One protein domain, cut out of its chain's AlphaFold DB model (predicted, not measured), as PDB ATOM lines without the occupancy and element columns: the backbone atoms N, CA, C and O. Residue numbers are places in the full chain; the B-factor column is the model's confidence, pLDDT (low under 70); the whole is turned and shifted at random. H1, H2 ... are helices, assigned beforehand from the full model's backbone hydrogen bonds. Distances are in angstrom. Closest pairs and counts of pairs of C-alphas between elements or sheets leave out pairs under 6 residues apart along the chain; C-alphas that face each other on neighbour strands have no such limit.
ATOM      1  N   VAL A   2     -29.456  15.235  -4.323       78.38
ATOM      2  CA  VAL A   2     -29.251  15.671  -5.714       78.38
ATOM      3  C   VAL A   2     -29.544  17.170  -5.767       78.38
ATOM      4  O   VAL A   2     -30.588  17.595  -5.285       78.38
ATOM      5  N   PHE A   3     -28.603  17.969  -6.273       81.31
ATOM      6  CA  PHE A   3     -28.810  19.404  -6.462       81.31
ATOM      7  C   PHE A   3     -29.862  19.614  -7.554       81.31
ATOM      8  O   PHE A   3     -29.637  19.198  -8.690       81.31
ATOM      9  N   ASP A   4     -30.982  20.245  -7.206       87.69
ATOM     10  CA  ASP A   4     -32.046  20.587  -8.148       87.69
ATOM     11  C   ASP A   4     -32.230  22.115  -8.185       87.69
ATOM     12  O   ASP A   4     -32.807  22.684  -7.251       87.69
ATOM     13  N   PRO A   5     -31.736  22.802  -9.235       84.88
ATOM     14  CA  PRO A   5     -31.783  24.259  -9.309       84.88
ATOM     15  C   PRO A   5     -33.217  24.796  -9.346       84.88
ATOM     16  O   PRO A   5     -33.478  25.868  -8.805       84.88
ATOM     17  N   VAL A   6     -34.159  24.051  -9.932       88.50
ATOM     18  CA  VAL A   6     -35.569  24.460  -9.997       88.50
ATOM     19  C   VAL A   6     -36.209  24.368  -8.621       88.50
ATOM     20  O   VAL A   6     -36.880  25.303  -8.201       88.50
ATOM     21  N   ALA A   7     -35.955  23.284  -7.885       87.88
ATOM     22  CA  ALA A   7     -36.484  23.129  -6.532       87.88
ATOM     23  C   ALA A   7     -35.975  24.236  -5.594       87.88
ATOM     24  O   ALA A   7     -36.758  24.803  -4.833       87.88
ATOM     25  N   ILE A   8     -34.686  24.589  -5.690       86.69
ATOM     26  CA  ILE A   8     -34.104  25.705  -4.930       86.69
ATOM     27  C   ILE A   8     -34.789  27.014  -5.320       86.69
ATOM     28  O   ILE A   8     -35.291  27.717  -4.448       86.69
ATOM     29  N   LEU A   9     -34.879  27.312  -6.617       84.50
ATOM     30  CA  LEU A   9     -35.504  28.535  -7.115       84.50
ATOM     31  C   LEU A   9     -36.960  28.677  -6.648       84.50
ATOM     32  O   LEU A   9     -37.330  29.738  -6.153       84.50
ATOM     33  N   LEU A  10     -37.764  27.613  -6.743       86.06
ATOM     34  CA  LEU A  10     -39.151  27.604  -6.271       86.06
ATOM     35  C   LEU A  10     -39.237  27.810  -4.754       86.06
ATOM     36  O   LEU A  10     -40.103  28.551  -4.294       86.06
ATOM     37  N   SER A  11     -38.331  27.202  -3.981       85.44
ATOM     38  CA  SER A  11     -38.295  27.365  -2.523       85.44
ATOM     39  C   SER A  11     -37.931  28.791  -2.097       85.44
ATOM     40  O   SER A  11     -38.580  29.357  -1.218       85.44
ATOM     41  N   GLU A  12     -36.949  29.402  -2.765       81.19
ATOM     42  CA  GLU A  12     -36.519  30.783  -2.528       81.19
ATOM     43  C   GLU A  12     -37.651  31.746  -2.898       81.19
ATOM     44  O   GLU A  12     -38.020  32.632  -2.128       81.19
ATOM     45  N   ALA A  13     -38.291  31.514  -4.044       75.56
ATOM     46  CA  ALA A  13     -39.428  32.301  -4.479       75.56
ATOM     47  C   ALA A  13     -40.579  32.202  -3.454       75.56
ATOM     48  O   ALA A  13     -41.047  33.223  -2.947       75.56
ATOM     49  N   GLN A  14     -40.949  30.991  -3.024       77.56
ATOM     50  CA  GLN A  14     -41.962  30.774  -1.984       77.56
ATOM     51  C   GLN A  14     -41.618  31.463  -0.653       77.56
ATOM     52  O   GLN A  14     -42.513  32.006  -0.004       77.56
ATOM     53  N   ALA A  15     -40.342  31.503  -0.260       72.44
ATOM     54  CA  ALA A  15     -39.895  32.169   0.963       72.44
ATOM     55  C   ALA A  15     -40.087  33.698   0.937       72.44
ATOM     56  O   ALA A  15     -40.188  34.324   1.997       72.44
ATOM     57  N   THR A  16     -40.148  34.304  -0.253       65.38
ATOM     58  CA  THR A  16     -40.377  35.752  -0.423       65.38
ATOM     59  C   THR A  16     -41.847  36.142  -0.470       65.38
ATOM     60  O   THR A  16     -42.183  37.282  -0.135       65.38
ATOM     61  N   TRP A  17     -42.743  35.219  -0.827       66.44
ATOM     62  CA  TRP A  17     -44.169  35.523  -0.869       66.44
ATOM     63  C   TRP A  17     -44.789  35.606   0.532       66.44
ATOM     64  O   TRP A  17     -44.342  34.952   1.479       66.44
ATOM     65  N   PRO A  18     -45.847  36.422   0.703       58.91
ATOM     66  CA  PRO A  18     -46.605  36.455   1.943       58.91
ATOM     67  C   PRO A  18     -47.061  35.044   2.322       58.91
ATOM     68  O   PRO A  18     -47.767  34.405   1.549       58.91
ATOM     69  N   LYS A  19     -46.736  34.590   3.540       56.59
ATOM     70  CA  LYS A  19     -47.156  33.275   4.074       56.59
ATOM     71  C   LYS A  19     -48.670  33.023   4.010       56.59
ATOM     72  O   LYS A  19     -49.096  31.884   4.111       56.59
ATOM     73  N   ALA A  20     -49.471  34.082   3.877       45.88
ATOM     74  CA  ALA A  20     -50.920  34.006   3.709       45.88
ATOM     75  C   ALA A  20     -51.353  33.447   2.339       45.88
ATOM     76  O   ALA A  20     -52.509  33.074   2.174       45.88
ATOM     77  N   LEU A  21     -50.446  33.407   1.362       58.12
ATOM     78  CA  LEU A  21     -50.663  32.811   0.053       58.12
ATOM     79  C   LEU A  21     -50.012  31.423   0.049       58.12
ATOM     80  O   LEU A  21     -48.849  31.270  -0.321       58.12
ATOM     81  N   GLU A  22     -50.749  30.411   0.505       61.25
ATOM     82  CA  GLU A  22     -50.344  29.017   0.308       61.25
ATOM     83  C   GLU A  22     -50.425  28.694  -1.189       61.25
ATOM     84  O   GLU A  22     -51.507  28.553  -1.755       61.25
ATOM     85  N   PHE A  23     -49.266  28.624  -1.843       66.56
ATOM     86  CA  PHE A  23     -49.157  28.223  -3.241       66.56
ATOM     87  C   PHE A  23     -48.650  26.787  -3.354       66.56
ATOM     88  O   PHE A  23     -47.654  26.411  -2.736       66.56
ATOM     89  N   ASP A  24     -49.320  26.011  -4.202       81.88
ATOM     90  CA  ASP A  24     -48.800  24.755  -4.733       81.88
ATOM     91  C   ASP A  24     -47.551  25.052  -5.594       81.88
ATOM     92  O   ASP A  24     -47.635  25.894  -6.500       81.88
ATOM     93  N   PRO A  25     -46.402  24.386  -5.356       80.25
ATOM     94  CA  PRO A  25     -45.198  24.527  -6.175       80.25
ATOM     95  C   PRO A  25     -45.447  24.410  -7.684       80.25
ATOM     96  O   PRO A  25     -44.826  25.140  -8.453       80.25
ATOM     97  N   GLN A  26     -46.390  23.564  -8.120       84.38
ATOM     98  CA  GLN A  26     -46.728  23.423  -9.544       84.38
ATOM     99  C   GLN A  26     -47.435  24.660 -10.109       84.38
ATOM    100  O   GLN A  26     -47.256  25.016 -11.276       84.38
ATOM    101  N   VAL A  27     -48.255  25.326  -9.294       79.50
ATOM    102  CA  VAL A  27     -48.925  26.576  -9.675       79.50
ATOM    103  C   VAL A  27     -47.903  27.705  -9.762       79.50
ATOM    104  O   VAL A  27     -47.948  28.506 -10.700       79.50
ATOM    105  N   LEU A  28     -46.955  27.744  -8.823       79.44
ATOM    106  CA  LEU A  28     -45.867  28.715  -8.829       79.44
ATOM    107  C   LEU A  28     -44.958  28.546 -10.056       79.44
ATOM    108  O   LEU A  28     -44.705  29.521 -10.760       79.44
ATOM    109  N   GLU A  29     -44.544  27.315 -10.358       80.88
ATOM    110  CA  GLU A  29     -43.747  26.986 -11.543       80.88
ATOM    111  C   GLU A  29     -44.418  27.483 -12.831       80.88
ATOM    112  O   GLU A  29     -43.824  28.267 -13.569       80.88
ATOM    113  N   ARG A  30     -45.699  27.153 -13.049       75.38
ATOM    114  CA  ARG A  30     -46.458  27.650 -14.214       75.38
ATOM    115  C   ARG A  30     -46.582  29.169 -14.252       75.38
ATOM    116  O   ARG A  30     -46.559  29.762 -15.327       75.38
ATOM    117  N   SER A  31     -46.736  29.810 -13.094       71.44
ATOM    118  CA  SER A  31     -46.819  31.272 -13.019       71.44
ATOM    119  C   SER A  31     -45.501  31.921 -13.437       71.44
ATOM    120  O   SER A  31     -45.516  32.935 -14.132       71.44
ATOM    121  N   MET A  32     -44.367  31.325 -13.058       71.81
ATOM    122  CA  MET A  32     -43.039  31.779 -13.472       71.81
ATOM    123  C   MET A  32     -42.812  31.559 -14.965       71.81
ATOM    124  O   MET A  32     -42.368  32.479 -15.646       71.81
ATOM    125  N   GLU A  33     -43.178  30.386 -15.487       73.25
ATOM    126  CA  GLU A  33     -43.114  30.101 -16.924       73.25
ATOM    127  C   GLU A  33     -43.904  31.132 -17.726       73.25
ATOM    128  O   GLU A  33     -43.365  31.749 -18.643       73.25
ATOM    129  N   TRP A  34     -45.146  31.402 -17.323       71.62
ATOM    130  CA  TRP A  34     -45.979  32.414 -17.960       71.62
ATOM    131  C   TRP A  34     -45.373  33.821 -17.858       71.62
ATOM    132  O   TRP A  34     -45.271  34.521 -18.866       71.62
ATOM    133  N   ALA A  35     -44.919  34.229 -16.669       67.06
ATOM    134  CA  ALA A  35     -44.328  35.549 -16.445       67.06
ATOM    135  C   ALA A  35     -43.036  35.772 -17.250       67.06
ATOM    136  O   ALA A  35     -42.697  36.914 -17.566       67.06
ATOM    137  N   TRP A  36     -42.309  34.701 -17.572       74.06
ATOM    138  CA  TRP A  36     -41.060  34.741 -18.337       74.06
ATOM    139  C   TRP A  36     -41.243  34.385 -19.817       74.06
ATOM    140  O   TRP A  36     -40.263  34.345 -20.559       74.06
ATOM    141  N   GLY A  37     -42.483  34.167 -20.267       68.44
ATOM    142  CA  GLY A  37     -42.794  33.825 -21.657       68.44
ATOM    143  C   GLY A  37     -42.286  32.443 -22.086       68.44
ATOM    144  O   GLY A  37     -42.034  32.228 -23.269       68.44
ATOM    145  N   LEU A  38     -42.105  31.526 -21.136       72.12
ATOM    146  CA  LEU A  38     -41.684  30.147 -21.374       72.12
ATOM    147  C   LEU A  38     -42.884  29.263 -21.738       72.12
ATOM    148  O   LEU A  38     -44.019  29.516 -21.327       72.12
ATOM    149  N   GLY A  39     -42.629  28.190 -22.492       73.62
ATOM    150  CA  GLY A  39     -43.615  27.127 -22.673       73.62
ATOM    151  C   GLY A  39     -43.856  26.352 -21.373       73.62
ATOM    152  O   GLY A  39     -42.995  26.318 -20.495       73.62
ATOM    153  N   ALA A  40     -45.010  25.692 -21.265       82.12
ATOM    154  CA  ALA A  40     -45.326  24.865 -20.101       82.12
ATOM    155  C   ALA A  40     -44.310  23.717 -19.933       82.12
ATOM    156  O   ALA A  40     -44.044  22.982 -20.887       82.12
ATOM    157  N   GLY A  41     -43.770  23.550 -18.724       85.12
ATOM    158  CA  GLY A  41     -42.750  22.548 -18.395       85.12
ATOM    159  C   GLY A  41     -41.334  22.882 -18.889       85.12
ATOM    160  O   GLY A  41     -40.478  21.997 -18.931       85.12
ATOM    161  N   GLN A  42     -41.074  24.127 -19.300       83.94
ATOM    162  CA  GLN A  42     -39.764  24.575 -19.778       83.94
ATOM    163  C   GLN A  42     -38.913  25.269 -18.712       83.94
ATOM    164  O   GLN A  42     -37.751  25.570 -18.996       83.94
ATOM    165  N   LEU A  43     -39.422  25.496 -17.494       82.88
ATOM    166  CA  LEU A  43     -38.669  26.193 -16.443       82.88
ATOM    167  C   LEU A  43     -37.312  25.533 -16.162       82.88
ATOM    168  O   LEU A  43     -36.291  26.218 -16.095       82.88
ATOM    169  N   ARG A  44     -37.278  24.198 -16.066       91.19
ATOM    170  CA  ARG A  44     -36.036  23.444 -15.845       91.19
ATOM    171  C   ARG A  44     -35.014  23.670 -16.949       91.19
ATOM    172  O   ARG A  44     -33.895  24.081 -16.661       91.19
ATOM    173  N   ALA A  45     -35.414  23.447 -18.198       83.38
ATOM    174  CA  ALA A  45     -34.536  23.630 -19.349       83.38
ATOM    175  C   ALA A  45     -34.040  25.081 -19.459       83.38
ATOM    176  O   ALA A  45     -32.891  25.313 -19.823       83.38
ATOM    177  N   HIS A  46     -34.884  26.055 -19.101       83.50
ATOM    178  CA  HIS A  46     -34.505  27.462 -19.055       83.50
ATOM    179  C   HIS A  46     -33.417  27.730 -18.007       83.50
ATOM    180  O   HIS A  46     -32.377  28.287 -18.347       83.50
ATOM    181  N   VAL A  47     -33.605  27.298 -16.756       83.38
ATOM    182  CA  VAL A  47     -32.620  27.516 -15.681       83.38
ATOM    183  C   VAL A  47     -31.313  26.765 -15.957       83.38
ATOM    184  O   VAL A  47     -30.232  27.320 -15.774       83.38
ATOM    185  N   GLU A  48     -31.397  25.530 -16.449       85.62
ATOM    186  CA  GLU A  48     -30.229  24.701 -16.780       85.62
ATOM    187  C   GLU A  48     -29.479  25.188 -18.033       85.62
ATOM    188  O   GLU A  48     -28.332  24.793 -18.249       85.62
ATOM    189  N   SER A  49     -30.070  26.083 -18.836       81.81
ATOM    190  CA  SER A  49     -29.384  26.689 -19.986       81.81
ATOM    191  C   SER A  49     -28.265  27.663 -19.587       81.81
ATOM    192  O   SER A  49     -27.387  27.957 -20.403       81.81
ATOM    193  N   PHE A  50     -28.248  28.139 -18.334       81.81
ATOM    194  CA  PHE A  50     -27.219  29.047 -17.828       81.81
ATOM    195  C   PHE A  50     -26.108  28.268 -17.114       81.81
ATOM    196  O   PHE A  50     -26.321  27.656 -16.068       81.81
TER     197      PHE A  50
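This is residues 2 to 50 of the 249 residues of an uncharacterized protein of Mycena chlorophos (UniProt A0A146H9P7). Three helices at steep angles to one another form a small flat triangle, with H1 along one side, H2 turned roughly at a right angle to it, and the short H3 near the first residues of H1 and the last residues of H2. A loop reaches out from the triangle beyond H1, where residues 15 to 21 stick out, the first two of them still in H1. The printed part has 49 residues, with three named helices in the order H1, H2, H3 and no named strand; the class is all helix. The whole is compact, with a radius of gyration of the C-alphas of 11.0 A, and its C-alphas span 32 by 26 by 14 A.

The longest helix, H1, takes residues 5 to 16 and measures 16.9 A from first to last C-alpha; C-alpha 5 is at (-31.783, 24.259, -9.309) and C-alpha 16 at (-40.377, 35.752, -0.423). H2 takes residues 25 to 35 and measures 15.1 A, with C-alpha 25 at (-45.198, 24.527, -6.175). H3 takes residues 43 to 48, measures 8.6 A and ends with C-alpha 48 at (-30.229, 24.701, -16.780).

H1 touches H3 with residues 5 to 6 alone, and the closest C-alphas of the two helices, those of Val 6 and Arg 44, are 6.0 A apart. Their lines stand at a steep tilt of 63 degrees, and they run opposite ways. H1 and H2 only just touch, with 3 pairs of C-alphas within 8 A. H1 touches H2 with residue 10 alone, and the closest C-alphas of the two helices are those of Leu 10 and Pro 25, 6.8 A apart. The lines of H1 and H2 are about perpendicular, at 89 degrees. H2 and H3 also only just touch, with 3 pairs of C-alphas within 8 A, the closest being those of Glu 33 and Leu 43, 5.9 A apart. Their lines are about perpendicular, at 79 degrees. The helix packing is mostly crossed, with no pair at a shallow tilt. In H1, H2 and H3 every O i to N i+4 pair is within hydrogen-bond range.

The two C-alphas farthest apart are those of Ala 20 and Ser 49, at 32.8 A, while those of Val 2 and Phe 50 are 18.2 A apart. The printed part has no cut. The links from H1 to H2, of 8 residues, and from H2 to H3, of 7 residues, are both short. Residues 15 to 21 stand free. The mean pLDDT of the printed part is 76.9; residues 16 to 23, residue 35 and residue 37 are under 70.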